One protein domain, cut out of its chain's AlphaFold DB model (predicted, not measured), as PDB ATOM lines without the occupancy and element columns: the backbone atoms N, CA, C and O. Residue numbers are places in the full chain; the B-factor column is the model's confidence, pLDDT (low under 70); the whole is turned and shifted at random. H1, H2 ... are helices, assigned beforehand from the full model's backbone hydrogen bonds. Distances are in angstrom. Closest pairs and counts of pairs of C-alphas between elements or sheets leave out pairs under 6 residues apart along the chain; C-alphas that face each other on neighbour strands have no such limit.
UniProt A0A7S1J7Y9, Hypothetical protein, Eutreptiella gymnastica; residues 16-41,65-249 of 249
ATOM      1  N   ARG A  16     170.475 219.954  88.553       42.69
ATOM      2  CA  ARG A  16     170.485 218.961  87.452       42.69
ATOM      3  C   ARG A  16     169.180 218.962  86.646       42.69
ATOM      4  O   ARG A  16     169.219 218.702  85.445       42.69
ATOM      5  N   ALA A  17     168.055 219.343  87.257       37.34
ATOM      6  CA  ALA A  17     166.801 219.559  86.536       37.34
ATOM      7  C   ALA A  17     166.836 220.847  85.690       37.34
ATOM      8  O   ALA A  17     166.301 220.864  84.582       37.34
ATOM      9  N   SER A  18     167.529 221.902  86.143       40.06
ATOM     10  CA  SER A  18     167.557 223.194  85.442       40.06
ATOM     11  C   SER A  18     168.429 223.188  84.183       40.06
ATOM     12  O   SER A  18     168.037 223.781  83.180       40.06
ATOM     13  N   ARG A  19     169.559 222.464  84.160       37.62
ATOM     14  CA  ARG A  19     170.416 222.366  82.956       37.62
ATOM     15  C   ARG A  19     169.780 221.545  81.825       37.62
ATOM     16  O   ARG A  19     169.935 221.898  80.655       37.62
ATOM     17  N   GLY A  20     169.037 220.487  82.158       39.41
ATOM     18  CA  GLY A  20     168.299 219.680  81.177       39.41
ATOM     19  C   GLY A  20     167.122 220.438  80.554       39.41
ATOM     20  O   GLY A  20     166.922 220.385  79.340       39.41
ATOM     21  N   LEU A  21     166.387 221.207  81.365       38.47
ATOM     22  CA  LEU A  21     165.238 221.988  80.906       38.47
ATOM     23  C   LEU A  21     165.643 223.283  80.204       38.47
ATOM     24  O   LEU A  21     165.009 223.616  79.212       38.47
ATOM     25  N   ALA A  22     166.716 223.969  80.617       41.25
ATOM     26  CA  ALA A  22     167.229 225.144  79.901       41.25
ATOM     27  C   ALA A  22     167.603 224.797  78.450       41.25
ATOM     28  O   ALA A  22     167.224 225.512  77.526       41.25
ATOM     29  N   ARG A  23     168.242 223.638  78.218       38.00
ATOM     30  CA  ARG A  23     168.517 223.144  76.855       38.00
ATOM     31  C   ARG A  23     167.250 222.771  76.075       38.00
ATOM     32  O   ARG A  23     167.249 222.903  74.854       38.00
ATOM     33  N   ALA A  24     166.180 222.342  76.747       36.19
ATOM     34  CA  ALA A  24     164.899 222.026  76.106       36.19
ATOM     35  C   ALA A  24     164.019 223.270  75.841       36.19
ATOM     36  O   ALA A  24     163.302 223.311  74.845       36.19
ATOM     37  N   SER A  25     164.093 224.295  76.695       35.56
ATOM     38  CA  SER A  25     163.248 225.505  76.662       35.56
ATOM     39  C   SER A  25     163.843 226.667  75.857       35.56
ATOM     40  O   SER A  25     163.092 227.500  75.354       35.56
ATOM     41  N   LEU A  26     165.156 226.660  75.594       34.56
ATOM     42  CA  LEU A  26     165.819 227.591  74.662       34.56
ATOM     43  C   LEU A  26     165.336 227.477  73.204       34.56
ATOM     44  O   LEU A  26     165.674 228.326  72.383       34.56
ATOM     45  N   ARG A  27     164.525 226.465  72.865       34.16
ATOM     46  CA  ARG A  27     163.839 226.388  71.565       34.16
ATOM     47  C   ARG A  27     162.549 227.213  71.485       34.16
ATOM     48  O   ARG A  27     162.000 227.302  70.393       34.16
ATOM     49  N   VAL A  28     162.058 227.797  72.587       35.31
ATOM     50  CA  VAL A  28     160.733 228.452  72.607       35.31
ATOM     51  C   VAL A  28     160.751 229.905  73.111       35.31
ATOM     52  O   VAL A  28     159.933 230.683  72.634       35.31
ATOM     53  N   ALA A  29     161.676 230.330  73.982       29.95
ATOM     54  CA  ALA A  29     161.829 231.749  74.357       29.95
ATOM     55  C   ALA A  29     163.117 232.007  75.170       29.95
ATOM     56  O   ALA A  29     163.617 231.082  75.817       29.95
ATOM     57  N   PRO A  30     163.645 233.249  75.201       31.83
ATOM     58  CA  PRO A  30     164.727 233.619  76.110       31.83
ATOM     59  C   PRO A  30     164.226 233.609  77.563       31.83
ATOM     60  O   PRO A  30     163.408 234.438  77.954       31.83
ATOM     61  N   ALA A  31     164.716 232.672  78.374       36.09
ATOM     62  CA  ALA A  31     164.481 232.663  79.815       36.09
ATOM     63  C   ALA A  31     165.539 233.529  80.518       36.09
ATOM     64  O   ALA A  31     166.735 233.248  80.428       36.09
ATOM     65  N   ALA A  32     165.105 234.576  81.224       32.09
ATOM     66  CA  ALA A  32     165.963 235.332  82.130       32.09
ATOM     67  C   ALA A  32     166.073 234.570  83.459       32.09
ATOM     68  O   ALA A  32     165.092 234.424  84.184       32.09
ATOM     69  N   VAL A  33     167.267 234.066  83.765       33.72
ATOM     70  CA  VAL A  33     167.582 233.477  85.069       33.72
ATOM     71  C   VAL A  33     168.111 234.595  85.960       33.72
ATOM     72  O   VAL A  33     169.261 235.005  85.825       33.72
ATOM     73  N   THR A  34     167.281 235.110  86.862       26.31
ATOM     74  CA  THR A  34     167.722 236.022  87.921       26.31
ATOM     75  C   THR A  34     168.152 235.199  89.132       26.31
ATOM     76  O   THR A  34     167.337 234.581  89.810       26.31
ATOM     77  N   CYS A  35     169.456 235.153  89.401       28.47
ATOM     78  CA  CYS A  35     169.970 234.648  90.674       28.47
ATOM     79  C   CYS A  35     169.977 235.787  91.695       28.47
ATOM     80  O   CYS A  35     170.362 236.911  91.371       28.47
ATOM     81  N   ALA A  36     169.578 235.488  92.931       25.56
ATOM     82  CA  ALA A  36     169.792 236.369  94.067       25.56
ATOM     83  C   ALA A  36     171.305 236.526  94.289       25.56
ATOM     84  O   ALA A  36     171.948 235.702  94.935       25.56
ATOM     85  N   VAL A  37     171.876 237.574  93.702       27.22
ATOM     86  CA  VAL A  37     173.212 238.067  94.026       27.22
ATOM     87  C   VAL A  37     173.169 238.451  95.503       27.22
ATOM     88  O   VAL A  37     172.382 239.321  95.878       27.22
ATOM     89  N   ARG A  38     173.962 237.788  96.357       29.44
ATOM     90  CA  ARG A  38     174.186 238.270  97.728       29.44
ATOM     91  C   ARG A  38     174.643 239.729  97.603       29.44
ATOM     92  O   ARG A  38     175.662 239.961  96.952       29.44
ATOM     93  N   PRO A  39     173.897 240.716  98.131       29.84
ATOM     94  CA  PRO A  39     174.310 242.100  98.008       29.84
ATOM     95  C   PRO A  39     175.657 242.262  98.713       29.84
ATOM     96  O   PRO A  39     175.808 241.933  99.889       29.84
ATOM     97  N   ILE A  40     176.629 242.737  97.943       39.69
ATOM     98  CA  ILE A  40     177.956 243.161  98.377       39.69
ATOM     99  C   ILE A  40     177.754 244.195  99.501       39.69
ATOM    100  O   ILE A  40     177.303 245.305  99.242       39.69
ATOM    101  N   PHE A  41     178.047 243.792 100.740       38.94
ATOM    102  CA  PHE A  41     178.210 244.615 101.949       38.94
ATOM    103  C   PHE A  41     177.084 245.609 102.315       38.94
ATOM    104  O   PHE A  41     177.070 246.760 101.890       38.94
ATOM    105  N   PHE A  65     176.493 233.585 112.053       46.31
ATOM    106  CA  PHE A  65     177.944 233.746 112.142       46.31
ATOM    107  C   PHE A  65     178.487 232.831 113.236       46.31
ATOM    108  O   PHE A  65     178.330 233.109 114.425       46.31
ATOM    109  N   ALA A  66     179.102 231.718 112.833       47.78
ATOM    110  CA  ALA A  66     179.947 230.950 113.731       47.78
ATOM    111  C   ALA A  66     181.129 231.851 114.113       47.78
ATOM    112  O   ALA A  66     182.045 232.060 113.320       47.78
ATOM    113  N   VAL A  67     181.069 232.450 115.303       56.81
ATOM    114  CA  VAL A  67     182.176 233.240 115.843       56.81
ATOM    115  C   VAL A  67     183.279 232.254 116.197       56.81
ATOM    116  O   VAL A  67     183.252 231.632 117.255       56.81
ATOM    117  N   VAL A  68     184.198 232.039 115.262       64.31
ATOM    118  CA  VAL A  68     185.404 231.256 115.510       64.31
ATOM    119  C   VAL A  68     186.430 232.163 116.174       64.31
ATOM    120  O   VAL A  68     186.662 233.273 115.693       64.31
ATOM    121  N   ASP A  69     187.054 231.685 117.253       69.50
ATOM    122  CA  ASP A  69     188.095 232.433 117.954       69.50
ATOM    123  C   ASP A  69     189.237 232.774 116.986       69.50
ATOM    124  O   ASP A  69     189.899 231.896 116.414       69.50
ATOM    125  N   ALA A  70     189.421 234.075 116.765       74.06
ATOM    126  CA  ALA A  70     190.508 234.607 115.965       74.06
ATOM    127  C   ALA A  70     191.813 234.587 116.784       74.06
ATOM    128  O   ALA A  70     191.769 234.759 118.007       74.06
ATOM    129  N   PRO A  71     192.978 234.393 116.146       78.56
ATOM    130  CA  PRO A  71     194.260 234.456 116.839       78.56
ATOM    131  C   PRO A  71     194.474 235.842 117.462       78.56
ATOM    132  O   PRO A  71     194.006 236.841 116.922       78.56
ATOM    133  N   GLU A  72     195.235 235.916 118.561       78.69
ATOM    134  CA  GLU A  72     195.475 237.152 119.340       78.69
ATOM    135  C   GLU A  72     196.038 238.323 118.508       78.69
ATOM    136  O   GLU A  72     195.890 239.493 118.868       78.69
ATOM    137  N   VAL A  73     196.650 238.000 117.366       79.69
ATOM    138  CA  VAL A  73     197.178 238.938 116.367       79.69
ATOM    139  C   VAL A  73     196.061 239.738 115.674       79.69
ATOM    140  O   VAL A  73     196.259 240.892 115.287       79.69
ATOM    141  N   VAL A  74     194.863 239.164 115.528       81.12
ATOM    142  CA  VAL A  74     193.705 239.787 114.868       81.12
ATOM    143  C   VAL A  74     192.882 240.547 115.907       81.12
ATOM    144  O   VAL A  74     191.943 240.032 116.516       81.12
ATOM    145  N   GLN A  75     193.258 241.805 116.130       79.00
ATOM    146  CA  GLN A  75     192.649 242.629 117.177       79.00
ATOM    147  C   GLN A  75     191.490 243.498 116.682       79.00
ATOM    148  O   GLN A  75     190.671 243.913 117.503       79.00
ATOM    149  N   SER A  76     191.403 243.816 115.380       80.31
ATOM    150  CA  SER A  76     190.285 244.632 114.885       80.31
ATOM    151  C   SER A  76     188.982 243.834 114.859       80.31
ATOM    152  O   SER A  76     188.971 242.662 114.498       80.31
ATOM    153  N   GLU A  77     187.865 244.475 115.199       79.00
ATOM    154  CA  GLU A  77     186.549 243.828 115.138       79.00
ATOM    155  C   GLU A  77     186.213 243.370 113.710       79.00
ATOM    156  O   GLU A  77     185.755 242.250 113.504       79.00
ATOM    157  N   GLN A  78     186.522 244.192 112.702       79.75
ATOM    158  CA  GLN A  78     186.303 243.859 111.291       79.75
ATOM    159  C   GLN A  78     187.202 242.710 110.814       79.75
ATOM    160  O   GLN A  78     186.760 241.855 110.049       79.75
ATOM    161  N   GLY A  79     188.452 242.665 111.270       78.75
ATOM    162  CA  GLY A  79     189.375 241.581 110.959       78.75
ATOM    163  C   GLY A  79     188.980 240.273 111.624       78.75
ATOM    164  O   GLY A  79     189.037 239.242 110.961       78.75
ATOM    165  N   LYS A  80     188.494 240.302 112.873       82.12
ATOM    166  CA  LYS A  80     187.935 239.114 113.544       82.12
ATOM    167  C   LYS A  80     186.751 238.547 112.770       82.12
ATOM    168  O   LYS A  80     186.683 237.338 112.578       82.12
ATOM    169  N   VAL A  81     185.854 239.413 112.290       81.50
ATOM    170  CA  VAL A  81     184.694 238.998 111.488       81.50
ATOM    171  C   VAL A  81     185.144 238.322 110.201       81.50
ATOM    172  O   VAL A  81     184.809 237.160 109.992       81.50
ATOM    173  N   ILE A  82     185.963 238.990 109.383       84.81
ATOM    174  CA  ILE A  82     186.440 238.405 108.119       84.81
ATOM    175  C   ILE A  82     187.216 237.113 108.365       84.81
ATOM    176  O   ILE A  82     187.024 236.138 107.648       84.81
ATOM    177  N   TYR A  83     188.062 237.073 109.395       87.50
ATOM    178  CA  TYR A  83     188.782 235.859 109.763       87.50
ATOM    179  C   TYR A  83     187.815 234.714 110.094       87.50
ATOM    180  O   TYR A  83     187.971 233.610 109.576       87.50
ATOM    181  N   SER A  84     186.796 234.981 110.918       83.94
ATOM    182  CA  SER A  84     185.797 233.978 111.296       83.94
ATOM    183  C   SER A  84     184.979 233.481 110.103       83.94
ATOM    184  O   SER A  84     184.744 232.280 109.995       83.94
ATOM    185  N   GLU A  85     184.615 234.365 109.170       85.56
ATOM    186  CA  GLU A  85     183.862 234.003 107.967       85.56
ATOM    187  C   GLU A  85     184.702 233.161 107.003       85.56
ATOM    188  O   GLU A  85     184.257 232.096 106.582       85.56
ATOM    189  N   ILE A  86     185.937 233.583 106.705       89.06
ATOM    190  CA  ILE A  86     186.843 232.816 105.835       89.06
ATOM    191  C   ILE A  86     187.111 231.438 106.447       89.06
ATOM    192  O   ILE A  86     187.125 230.440 105.727       89.06
ATOM    193  N   LYS A  87     187.301 231.362 107.769       90.94
ATOM    194  CA  LYS A  87     187.541 230.094 108.465       90.94
ATOM    195  C   LYS A  87     186.318 229.182 108.428       90.94
ATOM    196  O   LYS A  87     186.461 228.005 108.118       90.94
ATOM    197  N   ALA A  88     185.127 229.724 108.673       87.44
ATOM    198  CA  ALA A  88     183.884 228.966 108.572       87.44
ATOM    199  C   ALA A  88     183.658 228.427 107.149       87.44
ATOM    200  O   ALA A  88     183.292 227.264 106.986       87.44
ATOM    201  N   ASP A  89     183.928 229.239 106.125       89.94
ATOM    202  CA  ASP A  89     183.814 228.830 104.723       89.94
ATOM    203  C   ASP A  89     184.874 227.787 104.334       89.94
ATOM    204  O   ASP A  89     184.566 226.841 103.606       89.94
ATOM    205  N   LEU A  90     186.105 227.906 104.846       93.12
ATOM    206  CA  LEU A  90     187.163 226.905 104.667       93.12
ATOM    207  C   LEU A  90     186.762 225.566 105.292       93.12
ATOM    208  O   LEU A  90     186.807 224.533 104.619       93.12
ATOM    209  N   ASP A  91     186.316 225.588 106.547       92.00
ATOM    210  CA  ASP A  91     185.840 224.400 107.252       92.00
ATOM    211  C   ASP A  91     184.659 223.775 106.503       92.00
ATOM    212  O   ASP A  91     184.641 222.565 106.254       92.00
ATOM    213  N   GLN A  92     183.697 224.587 106.065       90.31
ATOM    214  CA  GLN A  92     182.568 224.110 105.278       90.31
ATOM    215  C   GLN A  92     183.034 223.451 103.976       90.31
ATOM    216  O   GLN A  92     182.565 222.357 103.645       90.31
ATOM    217  N   LEU A  93     183.962 224.064 103.243       92.06
ATOM    218  CA  LEU A  93     184.472 223.525 101.984       92.06
ATOM    219  C   LEU A  93     185.226 222.200 102.181       92.06
ATOM    220  O   LEU A  93     185.074 221.289 101.366       92.06
ATOM    221  N   LEU A  94     185.994 222.054 103.263       92.44
ATOM    222  CA  LEU A  94     186.708 220.813 103.592       92.44
ATOM    223  C   LEU A  94     185.752 219.660 103.936       92.44
ATOM    224  O   LEU A  94     185.988 218.506 103.550       92.44
ATOM    225  N   HIS A  95     184.650 219.961 104.624       91.00
ATOM    226  CA  HIS A  95     183.664 218.961 105.043       91.00
ATOM    227  C   HIS A  95     182.621 218.645 103.965       91.00
ATOM    228  O   HIS A  95     182.066 217.546 103.962       91.00
ATOM    229  N   THR A  96     182.382 219.562 103.027       89.75
ATOM    230  CA  THR A  96     181.466 219.341 101.900       89.75
ATOM    231  C   THR A  96     182.042 218.301 100.940       89.75
ATOM    232  O   THR A  96     183.239 218.304 100.653       89.75
ATOM    233  N   ASP A  97     181.204 217.405 100.421       89.44
ATOM    234  CA  ASP A  97     181.585 216.479  99.350       89.44
ATOM    235  C   ASP A  97     181.855 217.264  98.054       89.44
ATOM    236  O   ASP A  97     180.969 217.961  97.546       89.44
ATOM    237  N   TRP A  98     183.074 217.157  97.512       93.56
ATOM    238  CA  TRP A  98     183.489 217.889  96.307       93.56
ATOM    239  C   TRP A  98     182.891 217.317  95.020       93.56
ATOM    240  O   TRP A  98     183.144 217.829  93.935       93.56
ATOM    241  N   THR A  99     182.091 216.258  95.125       90.94
ATOM    242  CA  THR A  99     181.405 215.632  94.001       90.94
ATOM    243  C   THR A  99     179.954 216.101  93.925       90.94
ATOM    244  O   THR A  99     179.620 217.050  93.222       90.94
ATOM    245  N   TYR A 100     179.051 215.450  94.652       81.94
ATOM    246  CA  TYR A 100     177.614 215.656  94.518       81.94
ATOM    247  C   TYR A 100     177.105 216.928  95.211       81.94
ATOM    248  O   TYR A 100     176.108 217.499  94.771       81.94
ATOM    249  N   GLN A 101     177.764 217.364  96.286       85.62
ATOM    250  CA  GLN A 101     177.337 218.510  97.100       85.62
ATOM    251  C   GLN A 101     178.106 219.794  96.771       85.62
ATOM    252  O   GLN A 101     177.937 220.804  97.457       85.62
ATOM    253  N   PHE A 102     178.938 219.779  95.728       87.12
ATOM    254  CA  PHE A 102     179.744 220.932  95.368       87.12
ATOM    255  C   PHE A 102     178.861 222.108  94.936       87.12
ATOM    256  O   PHE A 102     178.040 222.006  94.021       87.12
ATOM    257  N   ASN A 103     179.031 223.242  95.614       84.25
ATOM    258  CA  ASN A 103     178.279 224.454  95.339       84.25
ATOM    259  C   ASN A 103     178.972 225.268  94.226       84.25
ATOM    260  O   ASN A 103     180.096 225.724  94.425       84.25
ATOM    261  N   PRO A 104     178.322 225.529  93.077       80.75
ATOM    262  CA  PRO A 104     178.934 226.295  91.990       80.75
ATOM    263  C   PRO A 104     179.211 227.765  92.340       80.75
ATOM    264  O   PRO A 104     179.934 228.419  91.598       80.75
ATOM    265  N   TYR A 105     178.654 228.285  93.439       85.62
ATOM    266  CA  TYR A 105     178.848 229.669  93.884       85.62
ATOM    267  C   TYR A 105     180.083 229.865  94.781       85.62
ATOM    268  O   TYR A 105     180.349 230.982  95.214       85.62
ATOM    269  N   TRP A 106     180.860 228.813  95.067       87.00
ATOM    270  CA  TRP A 106     182.108 228.946  95.830       87.00
ATOM    271  C   TRP A 106     183.100 229.980  95.260       87.00
ATOM    272  O   TRP A 106     183.672 230.722  96.059       87.00
ATOM    273  N   PRO A 107     183.297 230.100  93.930       87.19
ATOM    274  CA  PRO A 107     184.134 231.155  93.363       87.19
ATOM    275  C   PRO A 107     183.657 232.561  93.739       87.19
ATOM    276  O   PRO A 107     184.477 233.388  94.125       87.19
ATOM    277  N   ASP A 108     182.345 232.811  93.714       82.56
ATOM    278  CA  ASP A 108     181.772 234.116  94.069       82.56
ATOM    279  C   ASP A 108     181.996 234.442  95.552       82.56
ATOM    280  O   ASP A 108     182.286 235.586  95.909       82.56
ATOM    281  N   ILE A 109     181.903 233.429  96.422       85.62
ATOM    282  CA  ILE A 109     182.183 233.560  97.858       85.62
ATOM    283  C   ILE A 109     183.654 233.943  98.077       85.62
ATOM    284  O   ILE A 109     183.943 234.917  98.774       85.62
ATOM    285  N   VAL A 110     184.589 233.234  97.439       87.50
ATOM    286  CA  VAL A 110     186.030 233.520  97.559       87.50
ATOM    287  C   VAL A 110     186.387 234.892  96.982       87.50
ATOM    288  O   VAL A 110     187.184 235.617  97.580       87.50
ATOM    289  N   GLU A 111     185.792 235.291  95.857       84.12
ATOM    290  CA  GLU A 111     185.981 236.635  95.297       84.12
ATOM    291  C   GLU A 111     185.414 237.731  96.209       84.12
ATOM    292  O   GLU A 111     186.048 238.774  96.381       84.12
ATOM    293  N   SER A 112     184.285 237.485  96.880       81.81
ATOM    294  CA  SER A 112     183.763 238.409  97.893       81.81
ATOM    295  C   SER A 112     184.749 238.598  99.050       81.81
ATOM    296  O   SER A 112     184.967 239.731  99.482       81.81
ATOM    297  N   HIS A 113     185.391 237.526  99.523       85.44
ATOM    298  CA  HIS A 113     186.418 237.602 100.572       85.44
ATOM    299  C   HIS A 113     187.670 238.348 100.115       85.44
ATOM    300  O   HIS A 113     188.206 239.170 100.860       85.44
ATOM    301  N   LYS A 114     188.113 238.135  98.870       86.75
ATOM    302  CA  LYS A 114     189.220 238.902  98.270       86.75
ATOM    303  C   LYS A 114     188.896 240.389  98.186       86.75
ATOM    304  O   LYS A 114     189.745 241.215  98.519       86.75
ATOM    305  N   ALA A 115     187.674 240.731  97.782       81.88
ATOM    306  CA  ALA A 115     187.204 242.110  97.749       81.88
ATOM    307  C   ALA A 115     187.132 242.722  99.159       81.88
ATOM    308  O   ALA A 115     187.545 243.862  99.357       81.88
ATOM    309  N   ALA A 116     186.670 241.964 100.158       81.44
ATOM    310  CA  ALA A 116     186.662 242.390 101.559       81.44
ATOM    311  C   ALA A 116     188.080 242.709 102.056       81.44
ATOM    312  O   ALA A 116     188.346 243.769 102.627       81.44
ATOM    313  N   PHE A 117     189.004 241.784 101.792       85.81
ATOM    314  CA  PHE A 117     190.401 241.889 102.180       85.81
ATOM    315  C   PHE A 117     191.080 243.099 101.531       85.81
ATOM    316  O   PHE A 117     191.747 243.874 102.220       85.81
ATOM    317  N   SER A 118     190.878 243.303 100.228       84.12
ATOM    318  CA  SER A 118     191.454 244.439  99.503       84.12
ATOM    319  C   SER A 118     190.900 245.771 100.026       84.12
ATOM    320  O   SER A 118     191.659 246.714 100.277       84.12
ATOM    321  N   VAL A 119     189.597 245.834 100.320       80.25
ATOM    322  CA  VAL A 119     188.974 247.012 100.934       80.25
ATOM    323  C   VAL A 119     189.551 247.293 102.322       80.25
ATOM    324  O   VAL A 119     189.800 248.450 102.620       80.25
ATOM    325  N   LEU A 120     189.849 246.317 103.173       80.44
ATOM    326  CA  LEU A 120     190.371 246.645 104.510       80.44
ATOM    327  C   LEU A 120     191.886 246.880 104.565       80.44
ATOM    328  O   LEU A 120     192.337 247.742 105.319       80.44
ATOM    329  N   TYR A 121     192.677 246.148 103.775       83.00
ATOM    330  CA  TYR A 121     194.127 246.035 103.992       83.00
ATOM    331  C   TYR A 121     195.011 246.592 102.873       83.00
ATOM    332  O   TYR A 121     196.238 246.674 103.033       83.00
ATOM    333  N   GLU A 122     194.445 246.961 101.726       81.56
ATOM    334  CA  GLU A 122     195.209 247.515 100.609       81.56
ATOM    335  C   GLU A 122     194.969 249.020 100.452       81.56
ATOM    336  O   GLU A 122     193.837 249.511 100.343       81.56
ATOM    337  N   LYS A 123     196.075 249.773 100.422       66.50
ATOM    338  CA  LYS A 123     196.059 251.199 100.089       66.50
ATOM    339  C   LYS A 123     195.808 251.327  98.585       66.50
ATOM    340  O   LYS A 123     196.628 250.890  97.788       66.50
ATOM    341  N   GLY A 124     194.668 251.907  98.207       60.28
ATOM    342  CA  GLY A 124     194.360 252.255  96.814       60.28
ATOM    343  C   GLY A 124     193.764 251.156  95.920       60.28
ATOM    344  O   GLY A 124     193.545 251.431  94.747       60.28
ATOM    345  N   SER A 125     193.448 249.953  96.420       54.06
ATOM    346  CA  SER A 125     192.841 248.873  95.597       54.06
ATOM    347  C   SER A 125     191.335 249.025  95.354       54.06
ATOM    348  O   SER A 125     190.683 248.216  94.697       54.06
ATOM    349  N   ALA A 126     190.766 250.085  95.904       52.59
ATOM    350  CA  ALA A 126     189.361 250.366  95.847       52.59
ATOM    351  C   ALA A 126     189.052 251.164  94.575       52.59
ATOM    352  O   ALA A 126     189.522 252.294  94.424       52.59
ATOM    353  N   GLY A 127     188.223 250.613  93.683       57.22
ATOM    354  CA  GLY A 127     187.585 251.399  92.625       57.22
ATOM    355  C   GLY A 127     186.965 252.700  93.172       57.22
ATOM    356  O   GLY A 127     186.821 252.867  94.386       57.22
ATOM    357  N   PRO A 128     186.575 253.650  92.307       56.19
ATOM    358  CA  PRO A 128     186.177 254.997  92.733       56.19
ATOM    359  C   PRO A 128     185.134 254.992  93.865       56.19
ATOM    360  O   PRO A 128     185.253 255.765  94.810       56.19
ATOM    361  N   ILE A 129     184.188 254.048  93.844       59.03
ATOM    362  CA  ILE A 129     183.150 253.879  94.873       59.03
ATOM    363  C   ILE A 129     183.726 253.444  96.231       59.03
ATOM    364  O   ILE A 129     183.377 254.014  97.260       59.03
ATOM    365  N   THR A 130     184.623 252.460  96.268       58.75
ATOM    366  CA  THR A 130     185.210 251.967  97.523       58.75
ATOM    367  C   THR A 130     186.225 252.955  98.099       58.75
ATOM    368  O   THR A 130     186.360 253.048  99.317       58.75
ATOM    369  N   SER A 131     186.890 253.750  97.255       57.88
ATOM    370  CA  SER A 131     187.787 254.820  97.703       57.88
ATOM    371  C   SER A 131     186.994 255.957  98.349       57.88
ATOM    372  O   SER A 131     187.384 256.460  99.401       57.88
ATOM    373  N   ILE A 132     185.832 256.300  97.780       58.56
ATOM    374  CA  ILE A 132     184.877 257.233  98.391       58.56
ATOM    375  C   ILE A 132     184.336 256.671  99.709       58.56
ATOM    376  O   ILE A 132     184.296 257.401 100.690       58.56
ATOM    377  N   ALA A 133     183.987 255.382  99.781       58.72
ATOM    378  CA  ALA A 133     183.498 254.763 101.015       58.72
ATOM    379  C   ALA A 133     184.551 254.755 102.143       58.72
ATOM    380  O   ALA A 133     184.212 255.005 103.299       58.72
ATOM    381  N   LYS A 134     185.835 254.539 101.817       59.97
ATOM    382  CA  LYS A 134     186.950 254.702 102.769       59.97
ATOM    383  C   LYS A 134     187.102 256.156 103.221       59.97
ATOM    384  O   LYS A 134     187.192 256.414 104.415       59.97
ATOM    385  N   MET A 135     187.093 257.106 102.280       56.06
ATOM    386  CA  MET A 135     187.206 258.539 102.590       56.06
ATOM    387  C   MET A 135     186.009 259.070 103.393       56.06
ATOM    388  O   MET A 135     186.178 259.951 104.228       56.06
ATOM    389  N   ALA A 136     184.821 258.504 103.184       57.19
ATOM    390  CA  ALA A 136     183.604 258.803 103.933       57.19
ATOM    391  C   ALA A 136     183.542 258.106 105.308       57.19
ATOM    392  O   ALA A 136     182.535 258.224 106.001       57.19
ATOM    393  N   GLY A 137     184.584 257.362 105.705       58.84
ATOM    394  CA  GLY A 137     184.655 256.680 106.999       58.84
ATOM    395  C   GLY A 137     183.742 255.458 107.132       58.84
ATOM    396  O   GLY A 137     183.550 254.969 108.240       58.84
ATOM    397  N   MET A 138     183.186 254.941 106.028       63.12
ATOM    398  CA  MET A 138     182.307 253.762 106.055       63.12
ATOM    399  C   MET A 138     183.075 252.462 106.319       63.12
ATOM    400  O   MET A 138     182.489 251.492 106.796       63.12
ATOM    401  N   TYR A 139     184.377 252.440 106.020       64.31
ATOM    402  CA  TYR A 139     185.262 251.306 106.280       64.31
ATOM    403  C   TYR A 139     186.548 251.778 106.966       64.31
ATOM    404  O   TYR A 139     187.158 252.739 106.489       64.31
ATOM    405  N   PRO A 140     186.987 251.112 108.050       69.44
ATOM    406  CA  PRO A 140     188.257 251.433 108.685       69.44
ATOM    407  C   PRO A 140     189.420 251.026 107.777       69.44
ATOM    408  O   PRO A 140     189.427 249.938 107.203       69.44
ATOM    409  N   ASP A 141     190.425 251.893 107.670       75.44
ATOM    410  CA  ASP A 141     191.679 251.558 106.999       75.44
ATOM    411  C   ASP A 141     192.581 250.768 107.962       75.44
ATOM    412  O   ASP A 141     193.126 251.318 108.922       75.44
ATOM    413  N   LEU A 142     192.726 249.465 107.709       79.50
ATOM    414  CA  LEU A 142     193.563 248.549 108.493       79.50
ATOM    415  C   LEU A 142     194.912 248.273 107.817       79.50
ATOM    416  O   LEU A 142     195.669 247.410 108.262       79.50
ATOM    417  N   SER A 143     195.261 249.026 106.772       78.56
ATOM    418  CA  SER A 143     196.486 248.816 105.991       78.56
ATOM    419  C   SER A 143     197.789 248.890 106.794       78.56
ATOM    420  O   SER A 143     198.796 248.328 106.365       78.56
ATOM    421  N   ASN A 144     197.789 249.551 107.955       81.94
ATOM    422  CA  ASN A 144     198.964 249.663 108.826       81.94
ATOM    423  C   ASN A 144     199.166 248.437 109.744       81.94
ATOM    424  O   ASN A 144     200.204 248.335 110.396       81.94
ATOM    425  N   LYS A 145     198.213 247.498 109.800       85.50
ATOM    426  CA  LYS A 145     198.300 246.288 110.630       85.50
ATOM    427  C   LYS A 145     198.884 245.115 109.846       85.50
ATOM    428  O   LYS A 145     198.161 244.259 109.342       85.50
ATOM    429  N   ALA A 146     200.210 245.096 109.726       86.62
ATOM    430  CA  ALA A 146     200.925 244.123 108.898       86.62
ATOM    431  C   ALA A 146     200.702 242.663 109.334       86.62
ATOM    432  O   ALA A 146     200.473 241.807 108.486       86.62
ATOM    433  N   GLU A 147     200.723 242.382 110.637       87.06
ATOM    434  CA  GLU A 147     200.572 241.017 111.157       87.06
ATOM    435  C   GLU A 147     199.145 240.482 110.966       87.06
ATOM    436  O   GLU A 147     198.951 239.369 110.480       87.06
ATOM    437  N   GLU A 148     198.136 241.314 111.246       88.69
ATOM    438  CA  GLU A 148     196.721 240.997 111.015       88.69
ATOM    439  C   GLU A 148     196.444 240.742 109.522       88.69
ATOM    440  O   GLU A 148     195.802 239.757 109.149       88.69
ATOM    441  N   LYS A 149     197.015 241.588 108.653       89.81
ATOM    442  CA  LYS A 149     196.962 241.421 107.198       89.81
ATOM    443  C   LYS A 149     197.566 240.090 106.756       89.81
ATOM    444  O   LYS A 149     196.981 239.416 105.910       89.81
ATOM    445  N   MET A 150     198.727 239.722 107.298       91.19
ATOM    446  CA  MET A 150     199.404 238.471 106.956       91.19
ATOM    447  C   MET A 150     198.548 237.261 107.329       91.19
ATOM    448  O   MET A 150     198.260 236.454 106.444       91.19
ATOM    449  N   ALA A 151     198.053 237.197 108.569       90.31
ATOM    450  CA  ALA A 151     197.238 236.082 109.053       90.31
ATOM    451  C   ALA A 151     195.975 235.853 108.202       90.31
ATOM    452  O   ALA A 151     195.681 234.728 107.797       90.31
ATOM    453  N   ILE A 152     195.244 236.924 107.870       90.31
ATOM    454  CA  ILE A 152     194.041 236.820 107.028       90.31
ATOM    455  C   ILE A 152     194.416 236.458 105.585       90.31
ATOM    456  O   ILE A 152     193.713 235.678 104.942       90.31
ATOM    457  N   SER A 153     195.533 236.979 105.065       93.56
ATOM    458  CA  SER A 153     195.985 236.660 103.705       93.56
ATOM    459  C   SER A 153     196.384 235.194 103.538       93.56
ATOM    460  O   SER A 153     196.148 234.618 102.477       93.56
ATOM    461  N   GLU A 154     196.984 234.584 104.561       94.38
ATOM    462  CA  GLU A 154     197.354 233.167 104.562       94.38
ATOM    463  C   GLU A 154     196.110 232.285 104.556       94.38
ATOM    464  O   GLU A 154     195.985 231.416 103.693       94.38
ATOM    465  N   LEU A 155     195.143 232.593 105.422       94.12
ATOM    466  CA  LEU A 155     193.870 231.881 105.468       94.12
ATOM    467  C   LEU A 155     193.095 232.003 104.143       94.12
ATOM    468  O   LEU A 155     192.543 231.029 103.635       94.12
ATOM    469  N   LEU A 156     193.094 233.190 103.530       94.25
ATOM    470  CA  LEU A 156     192.451 233.405 102.234       94.25
ATOM    471  C   LEU A 156     193.141 232.616 101.110       94.25
ATOM    472  O   LEU A 156     192.465 232.084 100.224       94.25
ATOM    473  N   LYS A 157     194.477 232.520 101.133       96.19
ATOM    474  CA  LYS A 157     195.234 231.681 100.190       96.19
ATOM    475  C   LYS A 157     194.890 230.207 100.369       96.19
ATOM    476  O   LYS A 157     194.716 229.517  99.369       96.19
ATOM    477  N   GLU A 158     194.761 229.742 101.606       95.81
ATOM    478  CA  GLU A 158     194.365 228.368 101.910       95.81
ATOM    479  C   GLU A 158     192.953 228.053 101.394       95.81
ATOM    480  O   GLU A 158     192.754 227.036 100.724       95.81
ATOM    481  N   LEU A 159     191.991 228.956 101.607       95.62
ATOM    482  CA  LEU A 159     190.637 228.829 101.063       95.62
ATOM    483  C   LEU A 159     190.642 228.772  99.530       95.62
ATOM    484  O   LEU A 159     190.035 227.878  98.939       95.62
ATOM    485  N   ALA A 160     191.357 229.691  98.874       95.62
ATOM    486  CA  ALA A 160     191.457 229.721  97.416       95.62
ATOM    487  C   ALA A 160     192.123 228.454  96.853       95.62
ATOM    488  O   ALA A 160     191.657 227.900  95.856       95.62
ATOM    489  N   TYR A 161     193.177 227.969  97.511       96.94
ATOM    490  CA  TYR A 161     193.864 226.735  97.140       96.94
ATOM    491  C   TYR A 161     192.961 225.508  97.304       96.94
ATOM    492  O   TYR A 161     192.890 224.653  96.421       96.94
ATOM    493  N   THR A 162     192.213 225.437  98.405       96.75
ATOM    494  CA  THR A 162     191.240 224.364  98.646       96.75
ATOM    495  C   THR A 162     190.139 224.376  97.586       96.75
ATOM    496  O   THR A 162     189.796 223.325  97.042       96.75
ATOM    497  N   LEU A 163     189.634 225.559  97.218       96.25
ATOM    498  CA  LEU A 163     188.634 225.710  96.158       96.25
ATOM    499  C   LEU A 163     189.149 225.247  94.793       96.25
ATOM    500  O   LEU A 163     188.409 224.603  94.046       96.25
ATOM    501  N   GLU A 164     190.402 225.548  94.456       96.06
ATOM    502  CA  GLU A 164     191.010 225.094  93.204       96.06
ATOM    503  C   GLU A 164     190.948 223.565  93.084       96.06
ATOM    504  O   GLU A 164     190.504 223.026  92.065       96.06
ATOM    505  N   TRP A 165     191.342 222.855  94.144       96.69
ATOM    506  CA  TRP A 165     191.338 221.393  94.163       96.69
ATOM    507  C   TRP A 165     189.938 220.797  94.234       96.69
ATOM    508  O   TRP A 165     189.677 219.802  93.551       96.69
ATOM    509  N   ALA A 166     189.024 221.427  94.968       95.69
ATOM    510  CA  ALA A 166     187.618 221.042  94.976       95.69
ATOM    511  C   ALA A 166     187.001 221.156  93.573       95.69
ATOM    512  O   ALA A 166     186.385 220.209  93.093       95.69
ATOM    513  N   THR A 167     187.271 222.254  92.862       94.81
ATOM    514  CA  THR A 167     186.791 222.484  91.487       94.81
ATOM    515  C   THR A 167     187.388 221.478  90.502       94.81
ATOM    516  O   THR A 167     186.679 220.922  89.664       94.81
ATOM    517  N   LYS A 168     188.694 221.194  90.601       95.50
ATOM    518  CA  LYS A 168     189.348 220.165  89.773       95.50
ATOM    519  C   LYS A 168     188.753 218.776  90.024       95.50
ATOM    520  O   LYS A 168     188.531 218.034  89.069       95.50
ATOM    521  N   THR A 169     188.479 218.440  91.284       95.50
ATOM    522  CA  THR A 169     187.869 217.157  91.667       95.50
ATOM    523  C   THR A 169     186.440 217.053  91.138       95.50
ATOM    524  O   THR A 169     186.076 216.034  90.550       95.50
ATOM    525  N   GLU A 170     185.650 218.122  91.276       94.75
ATOM    526  CA  GLU A 170     184.287 218.198  90.746       94.75
ATOM    527  C   GLU A 170     184.267 217.991  89.230       94.75
ATOM    528  O   GLU A 170     183.463 217.206  88.732       94.75
ATOM    529  N   ALA A 171     185.204 218.594  88.496       92.75
ATOM    530  CA  ALA A 171     185.287 218.434  87.047       92.75
ATOM    531  C   ALA A 171     185.549 216.973  86.629       92.75
ATOM    532  O   ALA A 171     184.985 216.492  85.640       92.75
ATOM    533  N   VAL A 172     186.386 216.248  87.381       93.56
ATOM    534  CA  VAL A 172     186.630 214.809  87.167       93.56
ATOM    535  C   VAL A 172     185.371 214.001  87.473       93.56
ATOM    536  O   VAL A 172     184.978 213.144  86.677       93.56
ATOM    537  N   TYR A 173     184.695 214.304  88.580       93.62
ATOM    538  CA  TYR A 173     183.418 213.684  88.921       93.62
ATOM    539  C   TYR A 173     182.341 213.929  87.859       93.62
ATOM    540  O   TYR A 173     181.640 212.991  87.478       93.62
ATOM    541  N   THR A 174     182.226 215.146  87.333       91.38
ATOM    542  CA  THR A 174     181.249 215.482  86.292       91.38
ATOM    543  C   THR A 174     181.470 214.647  85.032       91.38
ATOM    544  O   THR A 174     180.503 214.108  84.497       91.38
ATOM    545  N   LYS A 175     182.724 214.399  84.627       90.88
ATOM    546  CA  LYS A 175     183.028 213.460  83.529       90.88
ATOM    547  C   LYS A 175     182.586 212.028  83.837       90.88
ATOM    548  O   LYS A 175     181.957 211.392  82.997       90.88
ATOM    549  N   ILE A 176     182.874 211.526  85.043       90.31
ATOM    550  CA  ILE A 176     182.432 210.187  85.483       90.31
ATOM    551  C   ILE A 176     180.903 210.086  85.430       90.31
ATOM    552  O   ILE A 176     180.352 209.078  84.984       90.31
ATOM    553  N   TRP A 177     180.212 211.128  85.883       90.00
ATOM    554  CA  TRP A 177     178.759 211.172  85.907       90.00
ATOM    555  C   TRP A 177     178.142 211.233  84.506       90.00
ATOM    556  O   TRP A 177     177.155 210.544  84.245       90.00
ATOM    557  N   ASP A 178     178.711 212.028  83.604       90.00
ATOM    558  CA  ASP A 178     178.243 212.124  82.220       90.00
ATOM    559  C   ASP A 178     178.399 210.781  81.498       90.00
ATOM    560  O   ASP A 178     177.447 210.292  80.886       90.00
ATOM    561  N   GLU A 179     179.547 210.117  81.654       89.12
ATOM    562  CA  GLU A 179     179.767 208.779  81.098       89.12
ATOM    563  C   GLU A 179     178.810 207.746  81.697       89.12
ATOM    564  O   GLU A 179     178.225 206.940  80.970       89.12
ATOM    565  N   ARG A 180     178.547 207.813  83.008       86.81
ATOM    566  CA  ARG A 180     177.520 206.981  83.647       86.81
ATOM    567  C   ARG A 180     176.160 207.162  82.992       86.81
ATOM    568  O   ARG A 180     175.510 206.178  82.640       86.81
ATOM    569  N   PHE A 181     175.729 208.406  82.828       87.50
ATOM    570  CA  PHE A 181     174.446 208.720  82.216       87.50
ATOM    571  C   PHE A 181     174.363 208.190  80.776       87.50
ATOM    572  O   PHE A 181     173.344 207.615  80.379       87.50
ATOM    573  N   MET A 182     175.446 208.323  80.007       86.12
ATOM    574  CA  MET A 182     175.534 207.789  78.648       86.12
ATOM    575  C   MET A 182     175.501 206.257  78.626       86.12
ATOM    576  O   MET A 182     174.803 205.667  77.796       86.12
ATOM    577  N   MET A 183     176.182 205.596  79.563       84.81
ATOM    578  CA  MET A 183     176.154 204.139  79.709       84.81
ATOM    579  C   MET A 183     174.763 203.609  80.075       84.81
ATOM    580  O   MET A 183     174.348 202.580  79.542       84.81
ATOM    581  N   GLU A 184     174.037 204.297  80.963       84.94
ATOM    582  CA  GLU A 184     172.684 203.907  81.394       84.94
ATOM    583  C   GLU A 184     171.672 203.953  80.239       84.94
ATOM    584  O   GLU A 184     170.758 203.130  80.191       84.94
ATOM    585  N   ARG A 185     171.825 204.901  79.305       84.00
ATOM    586  CA  ARG A 185     170.801 205.198  78.287       84.00
ATOM    587  C   ARG A 185     171.138 204.763  76.870       84.00
ATOM    588  O   ARG A 185     170.220 204.505  76.093       84.00
ATOM    589  N   HIS A 186     172.416 204.740  76.510       83.31
ATOM    590  CA  HIS A 186     172.834 204.646  75.109       83.31
ATOM    591  C   HIS A 186     173.773 203.479  74.821       83.31
ATOM    592  O   HIS A 186     173.816 203.013  73.686       83.31
ATOM    593  N   GLN A 187     174.494 202.973  75.822       79.12
ATOM    594  CA  GLN A 187     175.419 201.860  75.631       79.12
ATOM    595  C   GLN A 187     174.836 200.595  76.239       79.12
ATOM    596  O   GLN A 187     174.850 200.430  77.452       79.12
ATOM    597  N   PHE A 188     174.336 199.683  75.409       79.38
ATOM    598  CA  PHE A 188     173.879 198.355  75.845       79.38
ATOM    599  C   PHE A 188     174.894 197.252  75.526       79.38
ATOM    600  O   PHE A 188     174.792 196.153  76.061       79.38
ATOM    601  N   VAL A 189     175.894 197.557  74.692       85.00
ATOM    602  CA  VAL A 189     176.953 196.623  74.306       85.00
ATOM    603  C   VAL A 189     177.938 196.453  75.472       85.00
ATOM    604  O   VAL A 189     178.535 197.444  75.904       85.00
ATOM    605  N   PRO A 190     178.161 195.224  75.978       82.50
ATOM    606  CA  PRO A 190     179.026 195.001  77.138       82.50
ATOM    607  C   PRO A 190     180.478 195.460  76.949       82.50
ATOM    608  O   PRO A 190     181.056 196.044  77.861       82.50
ATOM    609  N   TYR A 191     181.046 195.252  75.758       82.12
ATOM    610  CA  TYR A 191     182.412 195.674  75.429       82.12
ATOM    611  C   TYR A 191     182.585 197.201  75.468       82.12
ATOM    612  O   TYR A 191     183.558 197.707  76.020       82.12
ATOM    613  N   GLU A 192     181.613 197.955  74.952       83.94
ATOM    614  CA  GLU A 192     181.653 199.422  74.985       83.94
ATOM    615  C   GLU A 192     181.579 199.960  76.415       83.94
ATOM    616  O   GLU A 192     182.312 200.877  76.781       83.94
ATOM    617  N   ARG A 193     180.756 199.339  77.267       84.94
ATOM    618  CA  ARG A 193     180.695 199.675  78.695       84.94
ATOM    619  C   ARG A 193     182.018 199.418  79.411       84.94
ATOM    620  O   ARG A 193     182.408 200.198  80.278       84.94
ATOM    621  N   GLU A 194     182.704 198.336  79.056       83.88
ATOM    622  CA  GLU A 194     184.035 198.044  79.581       83.88
ATOM    623  C   GLU A 194     185.069 199.079  79.111       83.88
ATOM    624  O   GLU A 194     185.854 199.564  79.927       83.88
ATOM    625  N   ARG A 195     185.025 199.483  77.835       84.94
ATOM    626  CA  ARG A 195     185.890 200.535  77.277       84.94
ATOM    627  C   ARG A 195     185.714 201.871  78.001       84.94
ATOM    628  O   ARG A 195     186.709 202.509  78.341       84.94
ATOM    629  N   VAL A 196     184.471 202.273  78.275       87.75
ATOM    630  CA  VAL A 196     184.175 203.495  79.044       87.75
ATOM    631  C   VAL A 196     184.748 203.396  80.458       87.75
ATOM    632  O   VAL A 196     185.454 204.301  80.901       87.75
ATOM    633  N   LEU A 197     184.523 202.273  81.152       86.62
ATOM    634  CA  LEU A 197     185.067 202.066  82.497       86.62
ATOM    635  C   LEU A 197     186.603 202.124  82.513       86.62
ATOM    636  O   LEU A 197     187.170 202.755  83.400       86.62
ATOM    637  N   ALA A 198     187.276 201.517  81.531       85.19
ATOM    638  CA  ALA A 198     188.731 201.593  81.397       85.19
ATOM    639  C   ALA A 198     189.220 203.037  81.212       85.19
ATOM    640  O   ALA A 198     190.174 203.449  81.868       85.19
ATOM    641  N   GLY A 199     188.539 203.823  80.369       88.25
ATOM    642  CA  GLY A 199     188.862 205.236  80.161       88.25
ATOM    643  C   GLY A 199     188.711 206.076  81.432       88.25
ATOM    644  O   GLY A 199     189.570 206.902  81.733       88.25
ATOM    645  N   LEU A 200     187.662 205.826  82.220       89.75
ATOM    646  CA  LEU A 200     187.446 206.512  83.498       89.75
ATOM    647  C   LEU A 200     188.495 206.141  84.553       89.75
ATOM    648  O   LEU A 200     188.941 207.018  85.293       89.75
ATOM    649  N   ILE A 201     188.915 204.872  84.608       87.88
ATOM    650  CA  ILE A 201     190.020 204.438  85.478       87.88
ATOM    651  C   ILE A 201     191.315 205.127  85.055       87.88
ATOM    652  O   ILE A 201     192.003 205.673  85.911       87.88
ATOM    653  N   GLN A 202     191.635 205.150  83.757       88.62
ATOM    654  CA  GLN A 202     192.851 205.806  83.274       88.62
ATOM    655  C   GLN A 202     192.856 207.298  83.621       88.62
ATOM    656  O   GLN A 202     193.828 207.791  84.177       88.62
ATOM    657  N   MET A 203     191.740 207.996  83.397       91.81
ATOM    658  CA  MET A 203     191.598 209.401  83.787       91.81
ATOM    659  C   MET A 203     191.834 209.608  85.290       91.81
ATOM    660  O   MET A 203     192.471 210.584  85.684       91.81
ATOM    661  N   TYR A 204     191.320 208.712  86.137       90.50
ATOM    662  CA  TYR A 204     191.565 208.766  87.577       90.50
ATOM    663  C   TYR A 204     193.042 208.529  87.919       90.50
ATOM    664  O   TYR A 204     193.598 209.280  88.716       90.50
ATOM    665  N   LEU A 205     193.688 207.544  87.289       89.62
ATOM    666  CA  LEU A 205     195.110 207.241  87.481       89.62
ATOM    667  C   LEU A 205     196.026 208.378  87.016       89.62
ATOM    668  O   LEU A 205     197.073 208.585  87.620       89.62
ATOM    669  N   ASP A 206     195.628 209.134  85.996       92.31
ATOM    670  CA  ASP A 206     196.369 210.311  85.537       92.31
ATOM    671  C   ASP A 206     196.158 211.509  86.479       92.31
ATOM    672  O   ASP A 206     197.073 212.296  86.725       92.31
ATOM    673  N   TYR A 207     194.950 211.652  87.031       93.81
ATOM    674  CA  TYR A 207     194.588 212.762  87.912       93.81
ATOM    675  C   TYR A 207     195.135 212.601  89.336       93.81
ATOM    676  O   TYR A 207     195.711 213.541  89.884       93.81
ATOM    677  N   TYR A 208     194.973 211.425  89.944       93.62
ATOM    678  CA  TYR A 208     195.260 211.185  91.361       93.62
ATOM    679  C   TYR A 208     196.700 211.535  91.793       93.62
ATOM    680  O   TYR A 208     196.857 212.168  92.839       93.62
ATOM    681  N   PRO A 209     197.757 211.235  91.008       94.62
ATOM    682  CA  PRO A 209     199.128 211.620  91.345       94.62
ATOM    683  C   PRO A 209     199.354 213.133  91.401       94.62
ATOM    684  O   PRO A 209     200.276 213.580  92.079       94.62
ATOM    685  N   THR A 210     198.529 213.924  90.705       96.25
ATOM    686  CA  THR A 210     198.634 215.392  90.706       96.25
ATOM    687  C   THR A 210     198.048 216.022  91.968       96.25
ATOM    688  O   THR A 210     198.365 217.170  92.278       96.25
ATOM    689  N   VAL A 211     197.204 215.287  92.700       95.56
ATOM    690  CA  VAL A 211     196.498 215.781  93.884       95.56
ATOM    691  C   VAL A 211     197.483 215.955  95.049       95.56
ATOM    692  O   VAL A 211     198.260 215.039  95.321       95.56
ATOM    693  N   PRO A 212     197.442 217.078  95.787       96.31
ATOM    694  CA  PRO A 212     198.274 217.289  96.966       96.31
ATOM    695  C   PRO A 212     197.965 216.274  98.065       96.31
ATOM    696  O   PRO A 212     196.805 215.913  98.273       96.31
ATOM    697  N   ASP A 213     198.984 215.867  98.826       95.56
ATOM    698  CA  ASP A 213     198.861 214.814  99.844       95.56
ATOM    699  C   ASP A 213     197.746 215.080 100.865       95.56
ATOM    700  O   ASP A 213     196.992 214.167 101.203       95.56
ATOM    701  N   GLN A 214     197.563 216.340 101.268       94.00
ATOM    702  CA  GLN A 214     196.503 216.756 102.195       94.00
ATOM    703  C   GLN A 214     195.078 216.454 101.694       94.00
ATOM    704  O   GLN A 214     194.169 216.256 102.495       94.00
ATOM    705  N   PHE A 215     194.873 216.378 100.375       95.88
ATOM    706  CA  PHE A 215     193.567 216.123  99.766       95.88
ATOM    707  C   PHE A 215     193.424 214.707  99.207       95.88
ATOM    708  O   PHE A 215     192.302 214.268  98.952       95.88
ATOM    709  N   LYS A 216     194.523 213.952  99.063       94.12
ATOM    710  CA  LYS A 216     194.517 212.608  98.461       94.12
ATOM    711  C   LYS A 216     193.512 211.666  99.110       94.12
ATOM    712  O   LYS A 216     192.784 210.984  98.397       94.12
ATOM    713  N   ALA A 217     193.446 211.624 100.440       94.00
ATOM    714  CA  ALA A 217     192.522 210.734 101.145       94.00
ATOM    715  C   ALA A 217     191.050 211.071 100.845       94.00
ATOM    716  O   ALA A 217     190.242 210.176 100.592       94.00
ATOM    717  N   LYS A 218     190.717 212.367 100.819       93.94
ATOM    718  CA  LYS A 218     189.371 212.863 100.511       93.94
ATOM    719  C   LYS A 218     188.997 212.577  99.055       93.94
ATOM    720  O   LYS A 218     187.974 211.942  98.812       93.94
ATOM    721  N   VAL A 219     189.860 212.957  98.111       93.94
ATOM    722  CA  VAL A 219     189.652 212.744  96.670       93.94
ATOM    723  C   VAL A 219     189.543 211.258  96.330       93.94
ATOM    724  O   VAL A 219     188.655 210.878  95.569       93.94
ATOM    725  N   LYS A 220     190.396 210.406  96.922       92.88
ATOM    726  CA  LYS A 220     190.315 208.943  96.782       92.88
ATOM    727  C   LYS A 220     188.929 208.456  97.197       92.88
ATOM    728  O   LYS A 220     188.199 207.917  96.374       92.88
ATOM    729  N   ARG A 221     188.522 208.745  98.435       91.56
ATOM    730  CA  ARG A 221     187.221 208.326  98.977       91.56
ATOM    731  C   ARG A 221     186.045 208.770  98.103       91.56
ATOM    732  O   ARG A 221     185.126 207.987  97.879       91.56
ATOM    733  N   GLU A 222     186.057 210.017  97.643       91.19
ATOM    734  CA  GLU A 222     184.934 210.612  96.913       91.19
ATOM    735  C   GLU A 222     184.852 210.115  95.459       91.19
ATOM    736  O   GLU A 222     183.773 209.734  95.007       91.19
ATOM    737  N   LEU A 223     185.970 210.025  94.729       91.62
ATOM    738  CA  LEU A 223     185.967 209.569  93.330       91.62
ATOM    739  C   LEU A 223     185.870 208.044  93.187       91.62
ATOM    740  O   LEU A 223     185.149 207.557  92.309       91.62
ATOM    741  N   GLU A 224     186.549 207.275  94.045       87.94
ATOM    742  CA  GLU A 224     186.522 205.809  93.972       87.94
ATOM    743  C   GLU A 224     185.117 205.259  94.184       87.94
ATOM    744  O   GLU A 224     184.732 204.299  93.518       87.94
ATOM    745  N   PHE A 225     184.324 205.886  95.057       85.94
ATOM    746  CA  PHE A 225     182.930 205.511  95.270       85.94
ATOM    747  C   PHE A 225     182.133 205.538  93.955       85.94
ATOM    748  O   PHE A 225     181.436 204.574  93.620       85.94
ATOM    749  N   HIS A 226     182.284 206.605  93.167       87.94
ATOM    750  CA  HIS A 226     181.576 206.763  91.894       87.94
ATOM    751  C   HIS A 226     182.092 205.794  90.827       87.94
ATOM    752  O   HIS A 226     181.285 205.139  90.160       87.94
ATOM    753  N   ILE A 227     183.411 205.615  90.716       86.81
ATOM    754  CA  ILE A 227     184.030 204.668  89.770       86.81
ATOM    755  C   ILE A 227     183.653 203.215  90.117       86.81
ATOM    756  O   ILE A 227     183.299 202.417  89.245       86.81
ATOM    757  N   PHE A 228     183.628 202.863  91.404       83.62
ATOM    758  CA  PHE A 228     183.194 201.545  91.865       83.62
ATOM    759  C   PHE A 228     181.696 201.317  91.641       83.62
ATOM    760  O   PHE A 228     181.282 200.199  91.326       83.62
ATOM    761  N   SER A 229     180.867 202.359  91.752       82.44
ATOM    762  CA  SER A 229     179.439 202.249  91.436       82.44
ATOM    763  C   SER A 229     179.211 201.857  89.967       82.44
ATOM    764  O   SER A 229     178.401 200.972  89.682       82.44
ATOM    765  N   LEU A 230     180.012 202.412  89.050       82.12
ATOM    766  CA  LEU A 230     179.985 202.103  87.618       82.12
ATOM    767  C   LEU A 230     180.430 200.680  87.294       82.12
ATOM    768  O   LEU A 230     179.899 200.056  86.374       82.12
ATOM    769  N   ARG A 231     181.343 200.112  88.089       78.50
ATOM    770  CA  ARG A 231     181.781 198.713  87.947       78.50
ATOM    771  C   ARG A 231     180.606 197.733  87.945       78.50
ATOM    772  O   ARG A 231     180.666 196.701  87.271       78.50
ATOM    773  N   ARG A 232     179.534 198.036  88.686       78.12
ATOM    774  CA  ARG A 232     178.332 197.189  88.740       78.12
ATOM    775  C   ARG A 232     177.592 197.140  87.407       78.12
ATOM    776  O   ARG A 232     176.942 196.145  87.145       78.12
ATOM    777  N   MET A 233     177.728 198.156  86.560       77.06
ATOM    778  CA  MET A 233     177.028 198.254  85.276       77.06
ATOM    779  C   MET A 233     177.665 197.443  84.139       77.06
ATOM    780  O   MET A 233     177.039 197.239  83.095       77.06
ATOM    781  N   VAL A 234     178.904 196.981  84.326       75.38
ATOM    782  CA  VAL A 234     179.658 196.192  83.341       75.38
ATOM    783  C   VAL A 234     179.485 194.708  83.659       75.38
ATOM    784  O   VAL A 234     180.350 194.113  84.279       75.38
ATOM    785  N   PHE A 235     178.345 194.092  83.348       64.44
ATOM    786  CA  PHE A 235     178.041 192.733  83.828       64.44
ATOM    787  C   PHE A 235     178.884 191.628  83.166       64.44
ATOM    788  O   PHE A 235     179.366 190.755  83.888       64.44
ATOM    789  N   ASP A 236     179.166 191.734  81.863       58.34
ATOM    790  CA  ASP A 236     179.506 190.548  81.054       58.34
ATOM    791  C   ASP A 236     180.967 190.443  80.585       58.34
ATOM    792  O   ASP A 236     181.336 189.430  79.995       58.34
ATOM    793  N   VAL A 237     181.826 191.439  80.859       59.31
ATOM    794  CA  VAL A 237     183.252 191.385  80.471       59.31
ATOM    795  C   VAL A 237     184.169 191.621  81.685       59.31
ATOM    796  O   VAL A 237     184.080 192.666  82.336       59.31
ATOM    797  N   PRO A 238     185.000 190.634  82.079       59.75
ATOM    798  CA  PRO A 238     185.707 190.657  83.359       59.75
ATOM    799  C   PRO A 238     187.112 191.278  83.313       59.75
ATOM    800  O   PRO A 238     187.754 191.323  84.364       59.75
ATOM    801  N   ASN A 239     187.626 191.730  82.165       65.81
ATOM    802  CA  ASN A 239     189.042 192.097  82.042       65.81
ATOM    803  C   ASN A 239     189.371 193.345  82.869       65.81
ATOM    804  O   ASN A 239     190.278 193.315  83.703       65.81
ATOM    805  N   VAL A 240     188.558 194.397  82.762       59.16
ATOM    806  CA  VAL A 240     188.722 195.625  83.562       59.16
ATOM    807  C   VAL A 240     188.296 195.409  85.019       59.16
ATOM    808  O   VAL A 240     188.916 195.929  85.949       59.16
ATOM    809  N   LYS A 241     187.286 194.562  85.268       61.16
ATOM    810  CA  LYS A 241     186.848 194.209  86.634       61.16
ATOM    811  C   LYS A 241     187.913 193.480  87.452       61.16
ATOM    812  O   LYS A 241     187.871 193.589  88.681       61.16
ATOM    813  N   ARG A 242     188.787 192.705  86.800       61.75
ATOM    814  CA  ARG A 242     189.896 191.965  87.428       61.75
ATOM    815  C   ARG A 242     191.091 192.857  87.749       61.75
ATOM    816  O   ARG A 242     191.811 192.541  88.682       61.75
ATOM    817  N   ALA A 243     191.269 193.957  87.020       58.81
ATOM    818  CA  ALA A 243     192.368 194.894  87.230       58.81
ATOM    819  C   ALA A 243     192.067 195.948  88.323       58.81
ATOM    820  O   ALA A 243     192.977 196.498  88.929       58.81
ATOM    821  N   PHE A 244     190.788 196.162  88.649       59.19
ATOM    822  CA  PHE A 244     190.325 197.079  89.704       59.19
ATOM    823  C   PHE A 244     191.012 196.936  91.081       59.19
ATOM    824  O   PHE A 244     191.364 197.962  91.656       59.19
ATOM    825  N   PRO A 245     191.208 195.722  91.640       57.94
ATOM    826  CA  PRO A 245     191.886 195.552  92.928       57.94
ATOM    827  C   PRO A 245     193.335 196.050  92.908       57.94
ATOM    828  O   PRO A 245     193.816 196.539  93.918       57.94
ATOM    829  N   THR A 246     194.008 195.958  91.759       58.38
ATOM    830  CA  THR A 246     195.391 196.413  91.572       58.38
ATOM    831  C   THR A 246     195.490 197.935  91.448       58.38
ATOM    832  O   THR A 246     196.536 198.497  91.738       58.38
ATOM    833  N   PHE A 247     194.415 198.603  91.016       53.28
ATOM    834  CA  PHE A 247     194.382 200.056  90.820       53.28
ATOM    835  C   PHE A 247     193.930 200.846  92.055       53.28
ATOM    836  O   PHE A 247     194.212 202.037  92.132       53.28
ATOM    837  N   MET A 248     193.216 200.203  92.986       50.88
ATOM    838  CA  MET A 248     192.652 200.847  94.184       50.88
ATOM    839  C   MET A 248     193.400 200.499  95.491       50.88
ATOM    840  O   MET A 248     193.106 201.087  96.539       50.88
ATOM    841  N   ALA A 249     194.331 199.536  95.445       48.69
ATOM    842  CA  ALA A 249     195.237 199.198  96.550       48.69
ATOM    843  C   ALA A 249     196.264 200.318  96.763       48.69
ATOM    844  O   ALA A 249     196.362 200.799  97.914       48.69
TER     845      ALA A 249
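AT A GLANCE: This is residues 16 to 41 and 65 to 249 of the 249 residues of the protein "Hypothetical protein" of Eutreptiella gymnastica (UniProt A0A7S1J7Y9). What shape do these atoms make? The long helix H5 is the spine of a loose, flat bundle: the hairpin of H2 and H3 packs on residues 148 to 163 of H5, and the hairpin of H6 and H7 packs on residues 169 to 183, with H8 on H6. H4 is near H3, and residues 16 to 21 and 23 to 29, of which 16 to 21 and 23 to 25 belong to H1, stick out from the body. What is it made of? The printed part has 211 residues with eight named helices, H1 to H8 in that order, and no named strand; the class is all helix. It is loose, with a radius of gyration of the C-alphas of 22.9 A and spans of 71 by 50 by 27 A.

IN THESE COORDINATES: Where do the first helices lie? H1 is residues 16 to 25, from C-alpha 16 at (170.485, 218.961, 87.452). H2 is residues 77 to 95, 27.0 A long, H3 residues 106 to 121, 22.4 A, and H4 residues 128 to 135. Where are the others? H5 is residues 146 to 185, 58.0 A long, from C-alpha 146 at (200.925, 244.123, 108.898). H6 is residues 190 to 210, 31.4 A, H7 residues 213 to 231, 26.3 A, and H8 residues 239 to 248, ending at C-alpha 248 at (192.652, 200.847, 94.184).

HOW THE PARTS SIT: What does H1 touch? H1 touches no helix. How does the bundle run? H2, H3, H5, H6 and H7 form an up and down bundle, each running against the one before it. H2 and H3 are a helical hairpin, closest at the C-alphas of Ile 86 and His 113, 7.1 A; H5 is the hub, touching H2 at Leu 90 and Leu 159, their closest C-alphas, 5.4 A, at a shallow tilt of 27 degrees, the same way. H5 touches H7, closest at the C-alphas of Tyr 173 and Leu 223, 6.5 A, and H8 touches H6, closest at those of Ala 198 and Val 240, 6.3 A. Are the backbones even? Every O i to N i+4 pair is within hydrogen-bond range in H2, H3, H4 and H5, against 5 of 6 in H1, 15 of 17 in H6, 11 of 15 in H7 and 3 of 6 in H8. H7 has a kink of 32 degrees near residue 220.

THE WHOLE: How large is it? The two C-alphas farthest apart, those of Ala 136 and Asp 236, are 72.1 A apart. Where is the cut? Residues 42 to 64 are not printed, and C-alphas 41 and 65 are 14.9 A apart across the cut. Of the links printed whole, none is long. Where is confidence low? pLDDT is under 70 in residues 16 to 41, 65 to 69, 123 to 140 and 235 to 249; the mean of the printed part is 75.9.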